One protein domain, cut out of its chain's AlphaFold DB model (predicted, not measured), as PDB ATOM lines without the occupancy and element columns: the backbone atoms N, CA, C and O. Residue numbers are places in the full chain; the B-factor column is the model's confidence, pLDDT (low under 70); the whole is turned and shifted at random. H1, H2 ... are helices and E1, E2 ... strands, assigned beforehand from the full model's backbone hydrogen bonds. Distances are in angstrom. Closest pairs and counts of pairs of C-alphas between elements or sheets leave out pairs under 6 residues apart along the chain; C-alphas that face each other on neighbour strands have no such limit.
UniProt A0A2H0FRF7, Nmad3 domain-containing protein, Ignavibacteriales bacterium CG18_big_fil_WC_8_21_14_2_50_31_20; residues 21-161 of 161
ATOM      1  N   TRP A  21      38.834  19.874  24.321       97.69
ATOM      2  CA  TRP A  21      38.585  21.132  25.013       97.69
ATOM      3  C   TRP A  21      37.104  21.505  24.997       97.69
ATOM      4  O   TRP A  21      36.335  21.088  24.130       97.69
ATOM      5  N   LEU A  22      36.733  22.332  25.972       97.31
ATOM      6  CA  LEU A  22      35.450  23.013  26.079       97.31
ATOM      7  C   LEU A  22      35.692  24.350  26.784       97.31
ATOM      8  O   LEU A  22      36.050  24.378  27.958       97.31
ATOM      9  N   GLN A  23      35.473  25.462  26.089       97.25
ATOM     10  CA  GLN A  23      35.378  26.777  26.702       97.25
ATOM     11  C   GLN A  23      33.931  27.009  27.117       97.25
ATOM     12  O   GLN A  23      33.029  27.038  26.282       97.25
ATOM     13  N   ILE A  24      33.706  27.179  28.413       96.50
ATOM     14  CA  ILE A  24      32.376  27.425  28.962       96.50
ATOM     15  C   ILE A  24      31.985  28.881  28.678       96.50
ATOM     16  O   ILE A  24      32.707  29.809  29.029       96.50
ATOM     17  N   GLU A  25      30.828  29.085  28.052       96.06
ATOM     18  CA  GLU A  25      30.188  30.396  27.914       96.06
ATOM     19  C   GLU A  25      29.296  30.696  29.121       96.06
ATOM     20  O   GLU A  25      29.279  31.818  29.624       96.06
ATOM     21  N   LYS A  26      28.522  29.700  29.573       94.62
ATOM     22  CA  LYS A  26      27.564  29.855  30.674       94.62
ATOM     23  C   LYS A  26      27.544  28.631  31.567       94.62
ATOM     24  O   LYS A  26      27.554  27.498  31.092       94.62
ATOM     25  N   ILE A  27      27.427  28.897  32.861       93.50
ATOM     26  CA  ILE A  27      27.166  27.906  33.897       93.50
ATOM     27  C   ILE A  27      25.719  28.111  34.337       93.50
ATOM     28  O   ILE A  27      25.375  29.175  34.846       93.50
ATOM     29  N   LEU A  28      24.859  27.122  34.106       91.00
ATOM     30  CA  LEU A  28      23.435  27.205  34.422       91.00
ATOM     31  C   LEU A  28      23.079  26.180  35.493       91.00
ATOM     32  O   LEU A  28      23.354  24.992  35.334       91.00
ATOM     33  N   LYS A  29      22.431  26.623  36.569       90.38
ATOM     34  CA  LYS A  29      21.829  25.715  37.549       90.38
ATOM     35  C   LYS A  29      20.505  25.211  36.997       90.38
ATOM     36  O   LYS A  29      19.630  26.007  36.676       90.38
ATOM     37  N   VAL A  30      20.379  23.896  36.849       86.06
ATOM     38  CA  VAL A  30      19.232  23.279  36.160       86.06
ATOM     39  C   VAL A  30      17.922  23.539  36.898       86.06
ATOM     40  O   VAL A  30      16.891  23.765  36.271       86.06
ATOM     41  N   ASP A  31      17.982  23.601  38.225       83.69
ATOM     42  CA  ASP A  31      16.803  23.790  39.065       83.69
ATOM     43  C   ASP A  31      16.248  25.223  39.006       83.69
ATOM     44  O   ASP A  31      15.062  25.433  39.253       83.69
ATOM     45  N   THR A  32      17.079  26.209  38.643       85.38
ATOM     46  CA  THR A  32      16.705  27.635  38.614       85.38
ATOM     47  C   THR A  32      16.765  28.268  37.224       85.38
ATOM     48  O   THR A  32      16.481  29.458  37.082       85.38
ATOM     49  N   LEU A  33      17.128  27.508  36.185       85.62
ATOM     50  CA  LEU A  33      17.186  28.039  34.826       85.62
ATOM     51  C   LEU A  33      15.789  28.243  34.229       85.62
ATOM     52  O   LEU A  33      14.835  27.523  34.523       85.62
ATOM     53  N   ASP A  34      15.695  29.216  33.329       87.50
ATOM     54  CA  ASP A  34      14.503  29.462  32.522       87.50
ATOM     55  C   ASP A  34      14.288  28.315  31.518       87.50
ATOM     56  O   ASP A  34      14.960  28.223  30.484       87.50
ATOM     57  N   LYS A  35      13.352  27.416  31.836       83.31
ATOM     58  CA  LYS A  35      13.083  26.206  31.046       83.31
ATOM     59  C   LYS A  35      12.564  26.505  29.641       83.31
ATOM     60  O   LYS A  35      12.838  25.725  28.735       83.31
ATOM     61  N   GLU A  36      11.883  27.629  29.431       87.50
ATOM     62  CA  GLU A  36      11.398  28.008  28.100       87.50
ATOM     63  C   GLU A  36      12.555  28.462  27.213       87.50
ATOM     64  O   GLU A  36      12.703  28.010  26.071       87.50
ATOM     65  N   LYS A  37      13.448  29.289  27.767       90.25
ATOM     66  CA  LYS A  37      14.657  29.744  27.071       90.25
ATOM     67  C   LYS A  37      15.589  28.593  26.690       90.25
ATOM     68  O   LYS A  37      16.223  28.641  25.634       90.25
ATOM     69  N   TYR A  38      15.675  27.563  27.528       89.50
ATOM     70  CA  TYR A  38      16.561  26.414  27.326       89.50
ATOM     71  C   TYR A  38      15.811  25.119  26.984       89.50
ATOM     72  O   TYR A  38      16.357  24.035  27.162       89.50
ATOM     73  N   LYS A  39      14.602  25.207  26.410       88.88
ATOM     74  CA  LYS A  39      13.767  24.037  26.074       88.88
ATOM     75  C   LYS A  39      14.450  23.001  25.180       88.88
ATOM     76  O   LYS A  39      14.151  21.813  25.252       88.88
ATOM     77  N   TRP A  40      15.386  23.445  24.339       90.50
ATOM     78  CA  TRP A  40      16.177  22.565  23.477       90.50
ATOM     79  C   TRP A  40      17.040  21.591  24.285       90.50
ATOM     80  O   TRP A  40      17.385  20.537  23.772       90.50
ATOM     81  N   ALA A  41      17.373  21.922  25.536       88.38
ATOM     82  CA  ALA A  41      18.196  21.115  26.425       88.38
ATOM     83  C   ALA A  41      17.384  20.059  27.198       88.38
ATOM     84  O   ALA A  41      17.970  19.232  27.890       88.38
ATOM     85  N   ASN A  42      16.051  20.041  27.068       85.69
ATOM     86  CA  ASN A  42      15.176  19.169  27.859       85.69
ATOM     87  C   ASN A  42      15.454  17.673  27.669       85.69
ATOM     88  O   ASN A  42      15.134  16.896  28.557       85.69
ATOM     89  N   TYR A  43      16.064  17.263  26.552       85.38
ATOM     90  CA  TYR A  43      16.459  15.868  26.330       85.38
ATOM     91  C   TYR A  43      17.664  15.433  27.184       85.38
ATOM     92  O   TYR A  43      17.968  14.241  27.251       85.38
ATOM     93  N   HIS A  44      18.383  16.364  27.823       84.12
ATOM     94  CA  HIS A  44      19.553  16.023  28.623       84.12
ATOM     95  C   HIS A  44      19.149  15.320  29.931       84.12
ATOM     96  O   HIS A  44      18.252  15.792  30.631       84.12
ATOM     97  N   PRO A  45      19.881  14.268  30.356       83.25
ATOM     98  CA  PRO A  45      19.606  13.529  31.595       83.25
ATOM     99  C   PRO A  45      19.505  14.397  32.858       83.25
ATOM    100  O   PRO A  45      18.836  14.020  33.817       83.25
ATOM    101  N   HIS A  46      20.158  15.562  32.856       79.50
ATOM    102  CA  HIS A  46      20.116  16.541  33.940       79.50
ATOM    103  C   HIS A  46      18.708  17.077  34.234       79.50
ATOM    104  O   HIS A  46      18.430  17.410  35.380       79.50
ATOM    105  N   PHE A  47      17.816  17.124  33.240       78.88
ATOM    106  CA  PHE A  47      16.452  17.648  33.383       78.88
ATOM    107  C   PHE A  47      15.444  16.616  33.904       78.88
ATOM    108  O   PHE A  47      14.325  16.978  34.259       78.88
ATOM    109  N   TYR A  48      15.837  15.341  33.959       77.12
ATOM    110  CA  TYR A  48      14.981  14.233  34.397       77.12
ATOM    111  C   TYR A  48      15.313  13.734  35.807       77.12
ATOM    112  O   TYR A  48      14.610  12.876  36.342       77.12
ATOM    113  N   LYS A  49      16.388  14.244  36.418       70.25
ATOM    114  CA  LYS A  49      16.738  13.962  37.814       70.25
ATOM    115  C   LYS A  49      16.041  14.970  38.735       70.25
ATOM    116  O   LYS A  49      15.780  16.098  38.329       70.25
ATOM    117  N   GLY A  50      15.725  14.550  39.962       71.50
ATOM    118  CA  GLY A  50      15.178  15.439  40.993       71.50
ATOM    119  C   GLY A  50      16.129  16.588  41.353       71.50
ATOM    120  O   GLY A  50      17.280  16.610  40.915       71.50
ATOM    121  N   THR A  51      15.644  17.522  42.172       74.25
ATOM    122  CA  THR A  51      16.385  18.727  42.580       74.25
ATOM    123  C   THR A  51      17.708  18.380  43.256       74.25
ATOM    124  O   THR A  51      17.748  17.543  44.163       74.25
ATOM    125  N   ASN A  52      18.785  19.030  42.827       76.50
ATOM    126  CA  ASN A  52      20.120  18.876  43.382       76.50
ATOM    127  C   ASN A  52      20.939  20.134  43.062       76.50
ATOM    128  O   ASN A  52      21.219  20.408  41.898       76.50
ATOM    129  N   ASP A  53      21.434  20.827  44.087       76.19
ATOM    130  CA  ASP A  53      22.197  22.079  43.949       76.19
ATOM    131  C   ASP A  53      23.479  21.948  43.104       76.19
ATOM    132  O   ASP A  53      24.002  22.927  42.555       76.19
ATOM    133  N   SER A  54      24.005  20.728  42.963       81.50
ATOM    134  CA  SER A  54      25.150  20.431  42.094       81.50
ATOM    135  C   SER A  54      24.768  20.184  40.627       81.50
ATOM    136  O   SER A  54      25.650  20.168  39.766       81.50
ATOM    137  N   ASN A  55      23.475  20.077  40.303       87.25
ATOM    138  CA  ASN A  55      22.965  19.839  38.956       87.25
ATOM    139  C   ASN A  55      23.188  21.064  38.056       87.25
ATOM    140  O   ASN A  55      22.444  22.049  38.080       87.25
ATOM    141  N   THR A  56      24.265  21.005  37.279       89.69
ATOM    142  CA  THR A  56      24.796  22.144  36.532       89.69
ATOM    143  C   THR A  56      24.923  21.784  35.056       89.69
ATOM    144  O   THR A  56      25.479  20.743  34.714       89.69
ATOM    145  N   LEU A  57      24.423  22.659  34.184       90.44
ATOM    146  CA  LEU A  57      24.595  22.586  32.740       90.44
ATOM    147  C   LEU A  57      25.666  23.594  32.310       90.44
ATOM    148  O   LEU A  57      25.498  24.804  32.480       90.44
ATOM    149  N   TYR A  58      26.750  23.088  31.729       92.56
ATOM    150  CA  TYR A  58      27.790  23.901  31.108       92.56
ATOM    151  C   TYR A  58      27.480  24.087  29.625       92.56
ATOM    152  O   TYR A  58      27.465  23.125  28.859       92.56
ATOM    153  N   LEU A  59      27.234  25.327  29.212       93.31
ATOM    154  CA  LEU A  59      27.066  25.664  27.803       93.31
ATOM    155  C   LEU A  59      28.411  26.061  27.213       93.31
ATOM    156  O   LEU A  59      29.037  27.010  27.685       93.31
ATOM    157  N   GLY A  60      28.832  25.341  26.178       95.81
ATOM    158  CA  GLY A  60      30.044  25.647  25.431       95.81
ATOM    159  C   GLY A  60      29.905  26.914  24.597       95.81
ATOM    160  O   GLY A  60      28.852  27.190  24.016       95.81
ATOM    161  N   LYS A  61      30.991  27.673  24.508       96.94
ATOM    162  CA  LYS A  61      31.111  28.794  23.585       96.94
ATOM    163  C   LYS A  61      31.149  28.269  22.152       96.94
ATOM    164  O   LYS A  61      31.716  27.213  21.884       96.94
ATOM    165  N   LYS A  62      30.554  29.007  21.211       96.38
ATOM    166  CA  LYS A  62      30.552  28.609  19.789       96.38
ATOM    167  C   LYS A  62      31.954  28.634  19.186       96.38
ATOM    168  O   LYS A  62      32.345  27.697  18.502       96.38
ATOM    169  N   LYS A  63      32.704  29.702  19.450       97.19
ATOM    170  CA  LYS A  63      34.084  29.888  19.001       97.19
ATOM    171  C   LYS A  63      34.977  30.143  20.198       97.19
ATOM    172  O   LYS A  63      34.542  30.789  21.154       97.19
ATOM    173  N   LEU A  64      36.192  29.615  20.130       96.12
ATOM    174  CA  LEU A  64      37.206  29.819  21.144       96.12
ATOM    175  C   LEU A  64      37.563  31.308  21.191       96.12
ATOM    176  O   LEU A  64      37.858  31.928  20.172       96.12
ATOM    177  N   ASP A  65      37.504  31.881  22.380       94.69
ATOM    178  CA  ASP A  65      37.772  33.289  22.643       94.69
ATOM    179  C   ASP A  65      38.918  33.367  23.641       94.69
ATOM    180  O   ASP A  65      38.718  33.508  24.848       94.69
ATOM    181  N   ILE A  66      40.113  33.143  23.107       92.00
ATOM    182  CA  ILE A  66      41.397  33.268  23.789       92.00
ATOM    183  C   ILE A  66      42.215  34.224  22.917       92.00
ATOM    184  O   ILE A  66      42.335  33.937  21.723       92.00
ATOM    185  N   PRO A  67      42.733  35.352  23.443       92.25
ATOM    186  CA  PRO A  67      43.332  36.412  22.628       92.25
ATOM    187  C   PRO A  67      44.356  35.905  21.602       92.25
ATOM    188  O   PRO A  67      44.217  36.181  20.413       92.25
ATOM    189  N   SER A  68      45.301  35.070  22.028       92.81
ATOM    190  CA  SER A  68      46.337  34.444  21.189       92.81
ATOM    191  C   SER A  68      45.836  33.433  20.143       92.81
ATOM    192  O   SER A  68      46.597  33.030  19.260       92.81
ATOM    193  N   LEU A  69      44.571  33.010  20.203       93.88
ATOM    194  CA  LEU A  69      43.966  32.038  19.282       93.88
ATOM    195  C   LEU A  69      42.766  32.595  18.502       93.88
ATOM    196  O   LEU A  69      42.215  31.888  17.657       93.88
ATOM    197  N   LYS A  70      42.353  33.839  18.767       90.75
ATOM    198  CA  LYS A  70      41.078  34.400  18.300       90.75
ATOM    199  C   LYS A  70      40.927  34.387  16.778       90.75
ATOM    200  O   LYS A  70      39.876  34.008  16.264       90.75
ATOM    201  N   ASP A  71      42.000  34.711  16.062       92.00
ATOM    202  CA  ASP A  71      41.992  34.805  14.596       92.00
ATOM    203  C   ASP A  71      42.040  33.436  13.896       92.00
ATOM    204  O   ASP A  71      41.885  33.351  12.679       92.00
ATOM    205  N   LYS A  72      42.208  32.336  14.647       92.75
ATOM    206  CA  LYS A  72      42.266  30.975  14.090       92.75
ATOM    207  C   LYS A  72      40.888  30.366  13.808       92.75
ATOM    208  O   LYS A  72      40.809  29.296  13.214       92.75
ATOM    209  N   GLY A  73      39.799  30.997  14.258       94.56
ATOM    210  CA  GLY A  73      38.432  30.527  13.994       94.56
ATOM    211  C   GLY A  73      38.071  29.176  14.633       94.56
ATOM    212  O   GLY A  73      37.123  28.526  14.182       94.56
ATOM    213  N   ILE A  74      38.803  28.764  15.673       96.69
ATOM    214  CA  ILE A  74      38.649  27.473  16.363       96.69
ATOM    215  C   ILE A  74      37.283  27.405  17.064       96.69
ATOM    216  O   ILE A  74      36.818  28.389  17.644       96.69
ATOM    217  N   ASP A  75      36.626  26.245  17.018       97.69
ATOM    218  CA  ASP A  75      35.378  26.009  17.750       97.69
ATOM    219  C   ASP A  75      35.613  26.024  19.264       97.69
ATOM    220  O   ASP A  75      36.658  25.605  19.756       97.69
ATOM    221  N   GLY A  76      34.646  26.512  20.042       97.38
ATOM    222  CA  GLY A  76      34.815  26.599  21.498       97.38
ATOM    223  C   GLY A  76      34.807  25.236  22.197       97.38
ATOM    224  O   GLY A  76      35.137  25.167  23.376       97.38
ATOM    225  N   ALA A  77      34.488  24.153  21.489       97.88
ATOM    226  CA  ALA A  77      34.653  22.786  21.958       97.88
ATOM    227  C   ALA A  77      35.137  21.887  20.819       97.88
ATOM    228  O   ALA A  77      34.800  22.124  19.659       97.88
ATOM    229  N   GLY A  78      35.895  20.846  21.149       97.44
ATOM    230  CA  GLY A  78      36.423  19.928  20.150       97.44
ATOM    231  C   GLY A  78      37.411  18.921  20.716       97.44
ATOM    232  O   GLY A  78      37.568  18.777  21.931       97.44
ATOM    233  N   VAL A  79      38.057  18.204  19.804       98.00
ATOM    234  CA  VAL A  79      38.994  17.119  20.101       98.00
ATOM    235  C   VAL A  79      40.277  17.340  19.316       98.00
ATOM    236  O   VAL A  79      40.246  17.862  18.201       98.00
ATOM    237  N   PHE A  80      41.411  16.951  19.883       97.44
ATOM    238  CA  PHE A  80      42.678  16.960  19.166       97.44
ATOM    239  C   PHE A  80      42.810  15.661  18.371       97.44
ATOM    240  O   PHE A  80      42.922  14.583  18.949       97.44
ATOM    241  N   GLU A  81      42.811  15.761  17.042       94.56
ATOM    242  CA  GLU A  81      42.864  14.588  16.154       94.56
ATOM    243  C   GLU A  81      44.208  13.855  16.209       94.56
ATOM    244  O   GLU A  81      44.276  12.644  16.007       94.56
ATOM    245  N   ASN A  82      45.281  14.590  16.508       94.25
ATOM    246  CA  ASN A  82      46.642  14.076  16.514       94.25
ATOM    247  C   ASN A  82      47.264  14.162  17.907       94.25
ATOM    248  O   ASN A  82      47.007  15.089  18.683       94.25
ATOM    249  N   PHE A  83      48.152  13.219  18.207       92.62
ATOM    250  CA  PHE A  83      48.990  13.281  19.397       92.62
ATOM    251  C   PHE A  83      49.995  14.445  19.311       92.62
ATOM    252  O   PHE A  83      50.535  14.731  18.246       92.62
ATOM    253  N   SER A  84      50.264  15.092  20.447       94.69
ATOM    254  CA  SER A  84      51.379  16.028  20.633       94.69
ATOM    255  C   SER A  84      51.909  15.898  22.049       94.69
ATOM    256  O   SER A  84      51.135  15.737  22.998       94.69
ATOM    257  N   ILE A  85      53.224  16.044  22.195       93.12
ATOM    258  CA  ILE A  85      53.887  16.043  23.498       93.12
ATOM    259  C   ILE A  85      53.387  17.183  24.399       93.12
ATOM    260  O   ILE A  85      53.288  17.001  25.607       93.12
ATOM    261  N   ASN A  86      52.957  18.314  23.825       95.31
ATOM    262  CA  ASN A  86      52.422  19.453  24.583       95.31
ATOM    263  C   ASN A  86      51.101  19.135  25.302       95.31
ATOM    264  O   ASN A  86      50.719  19.839  26.233       95.31
ATOM    265  N   ARG A  87      50.397  18.081  24.868       96.31
ATOM    266  CA  ARG A  87      49.136  17.615  25.460       96.31
ATOM    267  C   ARG A  87      49.337  16.433  26.405       96.31
ATOM    268  O   ARG A  87      48.379  16.001  27.042       96.31
ATOM    269  N   GLN A  88      50.547  15.892  26.509       95.44
ATOM    270  CA  GLN A  88      50.850  14.803  27.428       95.44
ATOM    271  C   GLN A  88      51.046  15.358  28.841       95.44
ATOM    272  O   GLN A  88      51.907  16.199  29.073       95.44
ATOM    273  N   LEU A  89      50.263  14.856  29.794       95.50
ATOM    274  CA  LEU A  89      50.436  15.186  31.206       95.50
ATOM    275  C   LEU A  89      51.413  14.235  31.879       95.50
ATOM    276  O   LEU A  89      52.199  14.673  32.704       95.50
ATOM    277  N   THR A  90      51.389  12.940  31.552       95.31
ATOM    278  CA  THR A  90      52.304  11.964  32.165       95.31
ATOM    279  C   THR A  90      53.759  12.316  31.849       95.31
ATOM    280  O   THR A  90      54.108  12.499  30.688       95.31
ATOM    281  N   ALA A  91      54.609  12.408  32.868       93.62
ATOM    282  CA  ALA A  91      56.040  12.621  32.680       93.62
ATOM    283  C   ALA A  91      56.674  11.388  32.004       93.62
ATOM    284  O   ALA A  91      56.334  10.256  32.354       93.62
ATOM    285  N   ASP A  92      57.580  11.600  31.046       84.75
ATOM    286  CA  ASP A  92      58.220  10.506  30.303       84.75
ATOM    287  C   ASP A  92      58.937   9.531  31.242       84.75
ATOM    288  O   ASP A  92      59.555   9.945  32.215       84.75
ATOM    289  N   GLU A  93      58.826   8.231  30.957       79.94
ATOM    290  CA  GLU A  93      59.408   7.137  31.757       79.94
ATOM    291  C   GLU A  93      58.855   6.985  33.189       79.94
ATOM    292  O   GLU A  93      59.241   6.063  33.911       79.94
ATOM    293  N   PHE A  94      57.888   7.809  33.602       82.81
ATOM    294  CA  PHE A  94      57.240   7.679  34.904       82.81
ATOM    295  C   PHE A  94      55.912   6.910  34.848       82.81
ATOM    296  O   PHE A  94      55.302   6.669  33.806       82.81
ATOM    297  N   LYS A  95      55.431   6.533  36.038       87.44
ATOM    298  CA  LYS A  95      54.087   5.974  36.235       87.44
ATOM    299  C   LYS A  95      53.019   6.995  35.823       87.44
ATOM    300  O   LYS A  95      53.209   8.191  36.013       87.44
ATOM    301  N   LEU A  96      51.845   6.515  35.401       90.19
ATOM    302  CA  LEU A  96      50.671   7.329  35.024       90.19
ATOM    303  C   LEU A  96      50.329   8.467  35.999       90.19
ATOM    304  O   LEU A  96      49.857   9.528  35.593       90.19
ATOM    305  N   THR A  97      50.573   8.240  37.286       91.44
ATOM    306  CA  THR A  97      50.292   9.187  38.366       91.44
ATOM    307  C   THR A  97      51.304  10.329  38.476       91.44
ATOM    308  O   THR A  97      51.171  11.174  39.351       91.44
ATOM    309  N   ARG A  98      52.375  10.326  37.681       95.25
ATOM    310  CA  ARG A  98      53.365  11.401  37.671       95.25
ATOM    311  C   ARG A  98      53.111  12.305  36.492       95.25
ATOM    312  O   ARG A  98      53.262  11.884  35.349       95.25
ATOM    313  N   TRP A  99      52.713  13.534  36.786       96.00
ATOM    314  CA  TRP A  99      52.476  14.550  35.777       96.00
ATOM    315  C   TRP A  99      53.645  15.517  35.668       96.00
ATOM    316  O   TRP A  99      54.235  15.887  36.681       96.00
ATOM    317  N   LYS A 100      53.944  15.933  34.440       96.94
ATOM    318  CA  LYS A 100      54.825  17.041  34.094       96.94
ATOM    319  C   LYS A 100      53.951  18.218  33.680       96.94
ATOM    320  O   LYS A 100      53.195  18.130  32.719       96.94
ATOM    321  N   LEU A 101      54.046  19.307  34.424       96.50
ATOM    322  CA  LEU A 101      53.236  20.509  34.260       96.50
ATOM    323  C   LEU A 101      54.136  21.727  34.004       96.50
ATOM    324  O   LEU A 101      55.315  21.698  34.376       96.50
ATOM    325  N   PRO A 102      53.616  22.806  33.392       96.06
ATOM    326  CA  PRO A 102      54.316  24.083  33.330       96.06
ATOM    327  C   PRO A 102      54.792  24.554  34.708       96.06
ATOM    328  O   PRO A 102      54.067  24.423  35.695       96.06
ATOM    329  N   LYS A 103      55.987  25.156  34.764       95.88
ATOM    330  CA  LYS A 103      56.618  25.596  36.020       95.88
ATOM    331  C   LYS A 103      55.730  26.523  36.855       95.88
ATOM    332  O   LYS A 103      55.692  26.413  38.075       95.88
ATOM    333  N   TRP A 104      54.988  27.416  36.202       95.12
ATOM    334  CA  TRP A 104      54.130  28.399  36.870       95.12
ATOM    335  C   TRP A 104      52.988  27.765  37.688       95.12
ATOM    336  O   TRP A 104      52.425  28.421  38.565       95.12
ATOM    337  N   ILE A 105      52.662  26.488  37.446       95.94
ATOM    338  CA  ILE A 105      51.642  25.751  38.203       95.94
ATOM    339  C   ILE A 105      52.152  25.335  39.591       95.94
ATOM    340  O   ILE A 105      51.328  25.094  40.475       95.94
ATOM    341  N   TYR A 106      53.474  25.300  39.822       95.88
ATOM    342  CA  TYR A 106      54.028  24.987  41.141       95.88
ATOM    343  C   TYR A 106      53.374  25.852  42.240       95.88
ATOM    344  O   TYR A 106      53.113  27.048  42.008       95.88
ATOM    345  N   PRO A 107      53.059  25.269  43.414       94.62
ATOM    346  CA  PRO A 107      52.529  26.013  44.548       94.62
ATOM    347  C   PRO A 107      53.402  27.221  44.895       94.62
ATOM    348  O   PRO A 107      54.624  27.133  44.924       94.62
ATOM    349  N   GLN A 108      52.765  28.358  45.165       88.88
ATOM    350  CA  GLN A 108      53.438  29.556  45.674       88.88
ATOM    351  C   GLN A 108      52.873  29.879  47.052       88.88
ATOM    352  O   GLN A 108      51.675  29.701  47.274       88.88
ATOM    353  N   ASN A 109      53.729  30.345  47.965       87.06
ATOM    354  CA  ASN A 109      53.366  30.607  49.363       87.06
ATOM    355  C   ASN A 109      52.657  29.410  50.020       87.06
ATOM    356  O   ASN A 109      51.670  29.590  50.728       87.06
ATOM    357  N   ASP A 110      53.114  28.192  49.716       85.38
ATOM    358  CA  ASP A 110      52.564  26.933  50.233       85.38
ATOM    359  C   ASP A 110      51.096  26.644  49.857       85.38
ATOM    360  O   ASP A 110      50.454  25.763  50.432       85.38
ATOM    361  N   ILE A 111      50.560  27.333  48.841       85.94
ATOM    362  CA  ILE A 111      49.181  27.161  48.372       85.94
ATOM    363  C   ILE A 111      49.173  26.524  46.978       85.94
ATOM    364  O   ILE A 111      49.684  27.080  46.001       85.94
ATOM    365  N   SER A 112      48.550  25.344  46.877       89.06
ATOM    366  CA  SER A 112      48.269  24.695  45.593       89.06
ATOM    367  C   SER A 112      47.153  25.419  44.845       89.06
ATOM    368  O   SER A 112      46.112  25.749  45.410       89.06
ATOM    369  N   LYS A 113      47.341  25.581  43.533       89.81
ATOM    370  CA  LYS A 113      46.327  26.102  42.598       89.81
ATOM    371  C   LYS A 113      45.421  24.997  42.055       89.81
ATOM    372  O   LYS A 113      44.387  25.287  41.461       89.81
ATOM    373  N   LEU A 114      45.832  23.739  42.219       93.81
ATOM    374  CA  LEU A 114      45.141  22.566  41.704       93.81
ATOM    375  C   LEU A 114      44.326  21.905  42.820       93.81
ATOM    376  O   LEU A 114      44.869  21.519  43.863       93.81
ATOM    377  N   SER A 115      43.027  21.737  42.582       92.31
ATOM    378  CA  SER A 115      42.108  21.076  43.512       92.31
ATOM    379  C   SER A 115      42.620  19.692  43.923       92.31
ATOM    380  O   SER A 115      43.172  18.965  43.094       92.31
ATOM    381  N   TYR A 116      42.393  19.309  45.182       91.69
ATOM    382  CA  TYR A 116      42.817  18.033  45.786       91.69
ATOM    383  C   TYR A 116      44.334  17.816  45.929       91.69
ATOM    384  O   TYR A 116      44.746  16.745  46.373       91.69
ATOM    385  N   HIS A 117      45.165  18.819  45.630       93.62
ATOM    386  CA  HIS A 117      46.628  18.701  45.673       93.62
ATOM    387  C   HIS A 117      47.289  19.696  46.643       93.62
ATOM    388  O   HIS A 117      48.381  20.181  46.383       93.62
ATOM    389  N   ASN A 118      46.661  19.980  47.790       92.44
ATOM    390  CA  ASN A 118      47.230  20.875  48.817       92.44
ATOM    391  C   ASN A 118      48.455  20.291  49.548       92.44
ATOM    392  O   ASN A 118      49.196  21.025  50.188       92.44
ATOM    393  N   ASP A 119      48.670  18.975  49.474       94.25
ATOM    394  CA  ASP A 119      49.844  18.310  50.050       94.25
ATOM    395  C   ASP A 119      51.095  18.589  49.202       94.25
ATOM    396  O   ASP A 119      51.286  17.993  48.136       94.25
ATOM    397  N   LEU A 120      51.947  19.497  49.685       95.38
ATOM    398  CA  LEU A 120      53.147  19.971  48.989       95.38
ATOM    399  C   LEU A 120      54.177  18.871  48.713       95.38
ATOM    400  O   LEU A 120      54.895  18.960  47.723       95.38
ATOM    401  N   ASN A 121      54.191  17.778  49.484       96.12
ATOM    402  CA  ASN A 121      55.117  16.655  49.261       96.12
ATOM    403  C   ASN A 121      54.889  15.942  47.916       96.12
ATOM    404  O   ASN A 121      55.703  15.134  47.464       96.12
ATOM    405  N   ARG A 122      53.750  16.209  47.269       95.62
ATOM    406  CA  ARG A 122      53.407  15.683  45.942       95.62
ATOM    407  C   ARG A 122      54.037  16.481  44.816       95.62
ATOM    408  O   ARG A 122      54.117  15.965  43.700       95.62
ATOM    409  N   TRP A 123      54.470  17.697  45.106       97.12
ATOM    410  CA  TRP A 123      55.014  18.636  44.149       97.12
ATOM    411  C   TRP A 123      56.535  18.616  44.210       97.12
ATOM    412  O   TRP A 123      57.135  18.490  45.272       97.12
ATOM    413  N   GLN A 124      57.164  18.723  43.049       96.50
ATOM    414  CA  GLN A 124      58.599  18.922  42.934       96.50
ATOM    415  C   GLN A 124      58.831  20.016  41.904       96.50
ATOM    416  O   GLN A 124      58.450  19.876  40.736       96.50
ATOM    417  N   GLU A 125      59.435  21.111  42.349       96.44
ATOM    418  CA  GLU A 125      59.878  22.163  41.451       96.44
ATOM    419  C   GLU A 125      61.110  21.685  40.684       96.44
ATOM    420  O   GLU A 125      62.015  21.073  41.247       96.44
ATOM    421  N   GLN A 126      61.121  21.935  39.380       95.69
ATOM    422  CA  GLN A 126      62.256  21.684  38.504       95.69
ATOM    423  C   GLN A 126      62.611  22.991  37.791       95.69
ATOM    424  O   GLN A 126      61.835  23.948  37.779       95.69
ATOM    425  N   GLU A 127      63.779  23.032  37.152       94.56
ATOM    426  CA  GLU A 127      64.292  24.250  36.513       94.56
ATOM    427  C   GLU A 127      63.289  24.876  35.529       94.56
ATOM    428  O   GLU A 127      63.031  26.077  35.600       94.56
ATOM    429  N   ASN A 128      62.666  24.047  34.680       95.19
ATOM    430  CA  ASN A 128      61.790  24.478  33.581       95.19
ATOM    431  C   ASN A 128      60.361  23.913  33.652       95.19
ATOM    432  O   ASN A 128      59.553  24.144  32.754       95.19
ATOM    433  N   HIS A 129      60.038  23.126  34.678       96.06
ATOM    434  CA  HIS A 129      58.737  22.470  34.800       96.06
ATOM    435  C   HIS A 129      58.418  22.125  36.256       96.06
ATOM    436  O   HIS A 129      59.202  22.376  37.166       96.06
ATOM    437  N   THR A 130      57.260  21.517  36.465       96.69
ATOM    438  CA  THR A 130      56.821  21.000  37.755       96.69
ATOM    439  C   THR A 130      56.469  19.532  37.614       96.69
ATOM    440  O   THR A 130      55.751  19.156  36.687       96.69
ATOM    441  N   LEU A 131      56.945  18.702  38.538       97.31
ATOM    442  CA  LEU A 131      56.481  17.325  38.657       97.31
ATOM    443  C   LEU A 131      55.431  17.231  39.761       97.31
ATOM    444  O   LEU A 131      55.629  17.720  40.872       97.31
ATOM    445  N   LEU A 132      54.325  16.560  39.461       96.56
ATOM    446  CA  LEU A 132      53.209  16.350  40.375       96.56
ATOM    447  C   LEU A 132      52.934  14.855  40.546       96.56
ATOM    448  O   LEU A 132      52.820  14.124  39.567       96.56
ATOM    449  N   GLN A 133      52.800  14.396  41.788       95.88
ATOM    450  CA  GLN A 133      52.217  13.098  42.122       95.88
ATOM    451  C   GLN A 133      50.703  13.254  42.242       95.88
ATOM    452  O   GLN A 133      50.208  13.721  43.271       95.88
ATOM    453  N   THR A 134      49.962  12.827  41.228       93.31
ATOM    454  CA  THR A 134      48.506  12.922  41.256       93.31
ATOM    455  C   THR A 134      47.884  11.957  42.255       93.31
ATOM    456  O   THR A 134      48.438  10.899  42.587       93.31
ATOM    457  N   VAL A 135      46.712  12.343  42.753       91.12
ATOM    458  CA  VAL A 135      45.814  11.457  43.495       91.12
ATOM    459  C   VAL A 135      44.880  10.721  42.533       91.12
ATOM    460  O   VAL A 135      44.553  11.221  41.463       91.12
ATOM    461  N   SER A 136      44.404   9.540  42.927       82.19
ATOM    462  CA  SER A 136      43.367   8.792  42.195       82.19
ATOM    463  C   SER A 136      41.938   9.270  42.498       82.19
ATOM    464  O   SER A 136      40.970   8.654  42.056       82.19
ATOM    465  N   ARG A 137      41.788  10.330  43.303       70.56
ATOM    466  CA  ARG A 137      40.492  10.868  43.731       70.56
ATOM    467  C   ARG A 137      39.981  11.922  42.754       70.56
ATOM    468  O   ARG A 137      40.698  12.874  42.477       70.56
ATOM    469  N   GLY A 138      38.705  11.801  42.389       61.78
ATOM    470  CA  GLY A 138      37.968  12.794  41.609       61.78
ATOM    471  C   GLY A 138      37.940  12.461  40.121       61.78
ATOM    472  O   GLY A 138      38.913  11.966  39.565       61.78
ATOM    473  N   GLN A 139      36.795  12.707  39.485       71.75
ATOM    474  CA  GLN A 139      36.679  12.657  38.023       71.75
ATOM    475  C   GLN A 139      37.302  13.900  37.368       71.75
ATOM    476  O   GLN A 139      37.580  13.888  36.174       71.75
ATOM    477  N   GLU A 140      37.535  14.962  38.147       85.56
ATOM    478  CA  GLU A 140      37.888  16.288  37.653       85.56
ATOM    479  C   GLU A 140      38.902  16.962  38.586       85.56
ATOM    480  O   GLU A 140      38.840  16.812  39.811       85.56
ATOM    481  N   PHE A 141      39.816  17.739  37.999       91.94
ATOM    482  CA  PHE A 141      40.696  18.656  38.717       91.94
ATOM    483  C   PHE A 141      40.509  20.072  38.181       91.94
ATOM    484  O   PHE A 141      40.467  20.280  36.970       91.94
ATOM    485  N   VAL A 142      40.437  21.046  39.084       93.38
ATOM    486  CA  VAL A 142      40.328  22.471  38.764       93.38
ATOM    487  C   VAL A 142      41.654  23.147  39.075       93.38
ATOM    488  O   VAL A 142      42.142  23.060  40.202       93.38
ATOM    489  N   LEU A 143      42.223  23.816  38.076       94.50
ATOM    490  CA  LEU A 143      43.370  24.704  38.224       94.50
ATOM    491  C   LEU A 143      42.861  26.148  38.296       94.50
ATOM    492  O   LEU A 143      42.256  26.623  37.338       94.50
ATOM    493  N   ASN A 144      43.090  26.836  39.415       93.50
ATOM    494  CA  ASN A 144      42.791  28.262  39.523       93.50
ATOM    495  C   ASN A 144      43.907  29.088  38.852       93.50
ATOM    496  O   ASN A 144      45.071  29.008  39.253       93.50
ATOM    497  N   CYS A 145      43.527  29.892  37.857       91.75
ATOM    498  CA  CYS A 145      44.426  30.718  37.051       91.75
ATOM    499  C   CYS A 145      44.232  32.235  37.245       91.75
ATOM    500  O   CYS A 145      44.824  32.998  36.486       91.75
ATOM    501  N   ASP A 146      43.437  32.694  38.220       88.56
ATOM    502  CA  ASP A 146      43.023  34.106  38.340       88.56
ATOM    503  C   ASP A 146      44.210  35.088  38.382       88.56
ATOM    504  O   ASP A 146      44.154  36.164  37.793       88.56
ATOM    505  N   ASN A 147      45.320  34.689  39.013       87.00
ATOM    506  CA  ASN A 147      46.539  35.500  39.139       87.00
ATOM    507  C   ASN A 147      47.628  35.175  38.093       87.00
ATOM    508  O   ASN A 147      48.739  35.679  38.211       87.00
ATOM    509  N   TYR A 148      47.338  34.323  37.103       86.94
ATOM    510  CA  TYR A 148      48.301  33.825  36.101       86.94
ATOM    511  C   TYR A 148      47.672  33.786  34.707       86.94
ATOM    512  O   TYR A 148      47.821  32.819  33.957       86.94
ATOM    513  N   SER A 149      46.885  34.810  34.374       85.94
ATOM    514  CA  SER A 149      46.117  34.849  33.128       85.94
ATOM    515  C   SER A 149      47.010  34.746  31.888       85.94
ATOM    516  O   SER A 149      46.641  34.057  30.940       85.94
ATOM    517  N   ILE A 150      48.204  35.347  31.919       93.88
ATOM    518  CA  ILE A 150      49.170  35.318  30.813       93.88
ATOM    519  C   ILE A 150      49.761  33.914  30.643       93.88
ATOM    520  O   ILE A 150      49.750  33.368  29.540       93.88
ATOM    521  N   GLU A 151      50.261  33.301  31.714       95.31
ATOM    522  CA  GLU A 151      50.885  31.979  31.662       95.31
ATOM    523  C   GLU A 151      49.870  30.878  31.338       95.31
ATOM    524  O   GLU A 151      50.176  29.944  30.589       95.31
ATOM    525  N   ALA A 152      48.651  30.999  31.869       94.81
ATOM    526  CA  ALA A 152      47.548  30.104  31.553       94.81
ATOM    527  C   ALA A 152      47.142  30.225  30.081       94.81
ATOM    528  O   ALA A 152      47.011  29.205  29.404       94.81
ATOM    529  N   GLU A 153      46.998  31.448  29.564       94.94
ATOM    530  CA  GLU A 153      46.709  31.678  28.150       94.94
ATOM    531  C   GLU A 153      47.794  31.072  27.251       94.94
ATOM    532  O   GLU A 153      47.473  30.317  26.333       94.94
ATOM    533  N   GLN A 154      49.073  31.344  27.529       94.94
ATOM    534  CA  GLN A 154      50.190  30.804  26.751       94.94
ATOM    535  C   GLN A 154      50.220  29.275  26.778       94.94
ATOM    536  O   GLN A 154      50.443  28.633  25.749       94.94
ATOM    537  N   TRP A 155      49.979  28.669  27.944       95.88
ATOM    538  CA  TRP A 155      49.920  27.217  28.055       95.88
ATOM    539  C   TRP A 155      48.767  26.632  27.240       95.88
ATOM    540  O   TRP A 155      48.993  25.697  26.476       95.88
ATOM    541  N   VAL A 156      47.563  27.210  27.338       95.62
ATOM    542  CA  VAL A 156      46.409  26.773  26.542       95.62
ATOM    543  C   VAL A 156      46.677  26.951  25.049       95.62
ATOM    544  O   VAL A 156      46.402  26.033  24.282       95.62
ATOM    545  N   ALA A 157      47.272  28.069  24.628       95.31
ATOM    546  CA  ALA A 157      47.651  28.299  23.236       95.31
ATOM    547  C   ALA A 157      48.593  27.211  22.702       95.31
ATOM    548  O   ALA A 157      48.379  26.708  21.597       95.31
ATOM    549  N   ASN A 158      49.558  26.776  23.518       95.69
ATOM    550  CA  ASN A 158      50.496  25.706  23.172       95.69
ATOM    551  C   ASN A 158      49.845  24.322  23.018       95.69
ATOM    552  O   ASN A 158      50.439  23.434  22.400       95.69
ATOM    553  N   LEU A 159      48.633  24.119  23.547       96.25
ATOM    554  CA  LEU A 159      47.870  22.889  23.316       96.25
ATOM    555  C   LEU A 159      47.351  22.795  21.877       96.25
ATOM    556  O   LEU A 159      47.086  21.685  21.425       96.25
ATOM    557  N   PHE A 160      47.222  23.920  21.165       95.12
ATOM    558  CA  PHE A 160      46.764  24.000  19.768       95.12
ATOM    559  C   PHE A 160      47.912  24.076  18.751       95.12
ATOM    560  O   PHE A 160      47.663  24.315  17.566       95.12
ATOM    561  N   SER A 161      49.149  23.906  19.217       86.81
ATOM    562  CA  SER A 161      50.356  23.790  18.396       86.81
ATOM    563  C   SER A 161      50.592  22.364  17.903       86.81
ATOM    564  O   SER A 161      50.159  21.389  18.582       86.81
TER     565      SER A 161
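AT A GLANCE: This is residues 21 to 161 of the 161 residues of the protein "Nmad3 domain-containing protein" of Ignavibacteriales bacterium CG18_big_fil_WC_8_21_14_2_50_31_20 (UniProt A0A2H0FRF7). With little regular structure, this loose, loop-rich body has the three-stranded sheet E4-E6-E5 at one end, hairpin E1-E2 at the other, and helices H1 and H2 between. The 141 printed residues run E1 E2 H1 E3 E4 E5 E6 H2; both sheets are antiparallel, the class mixed, with only 43 residues in named elements. Radius of gyration of the C-alphas is 18.0 A, spans 54 by 37 by 29 A.

HOW THE PARTS SIT: Look first at E6, residues 129 to 133, between E4, residues 98 to 102, and E5, residues 123 to 125; N 99 and O 132, like N 124 and O 131, are 2.8 A apart, within hydrogen-bond range. H2, residues 149 to 158, touches H1, residues 67 to 72, at a shallow tilt of 32 degrees, the same way; their closest C-alphas, Leu 69 and Ala 157, are 6.6 A apart. H2 has every O i to N i+4 pair within range; H1 has 0 of 2, and 2 of 3 O i to N i+3. In hairpin E1, residues 24 to 29, and E2, residues 56 to 60, N 28 and O 57 are 2.9 A apart. E3, residues 77 to 79, pairs with no named strand.

IN THESE COORDINATES: Find C-alpha 24 at (32.376, 27.425, 28.962), where E1 begins its 13.7 A; H2, 14.2 A, ends at C-alpha 158, (50.496, 25.706, 23.172).

THE WHOLE: The farthest C-alphas, Glu 36 and Glu 127, are 53.7 A apart. The printed part has no cut; links E1-E2, E3-E4, E4-E5 and E6-H2 are long. Residue 138 is under 70 pLDDT.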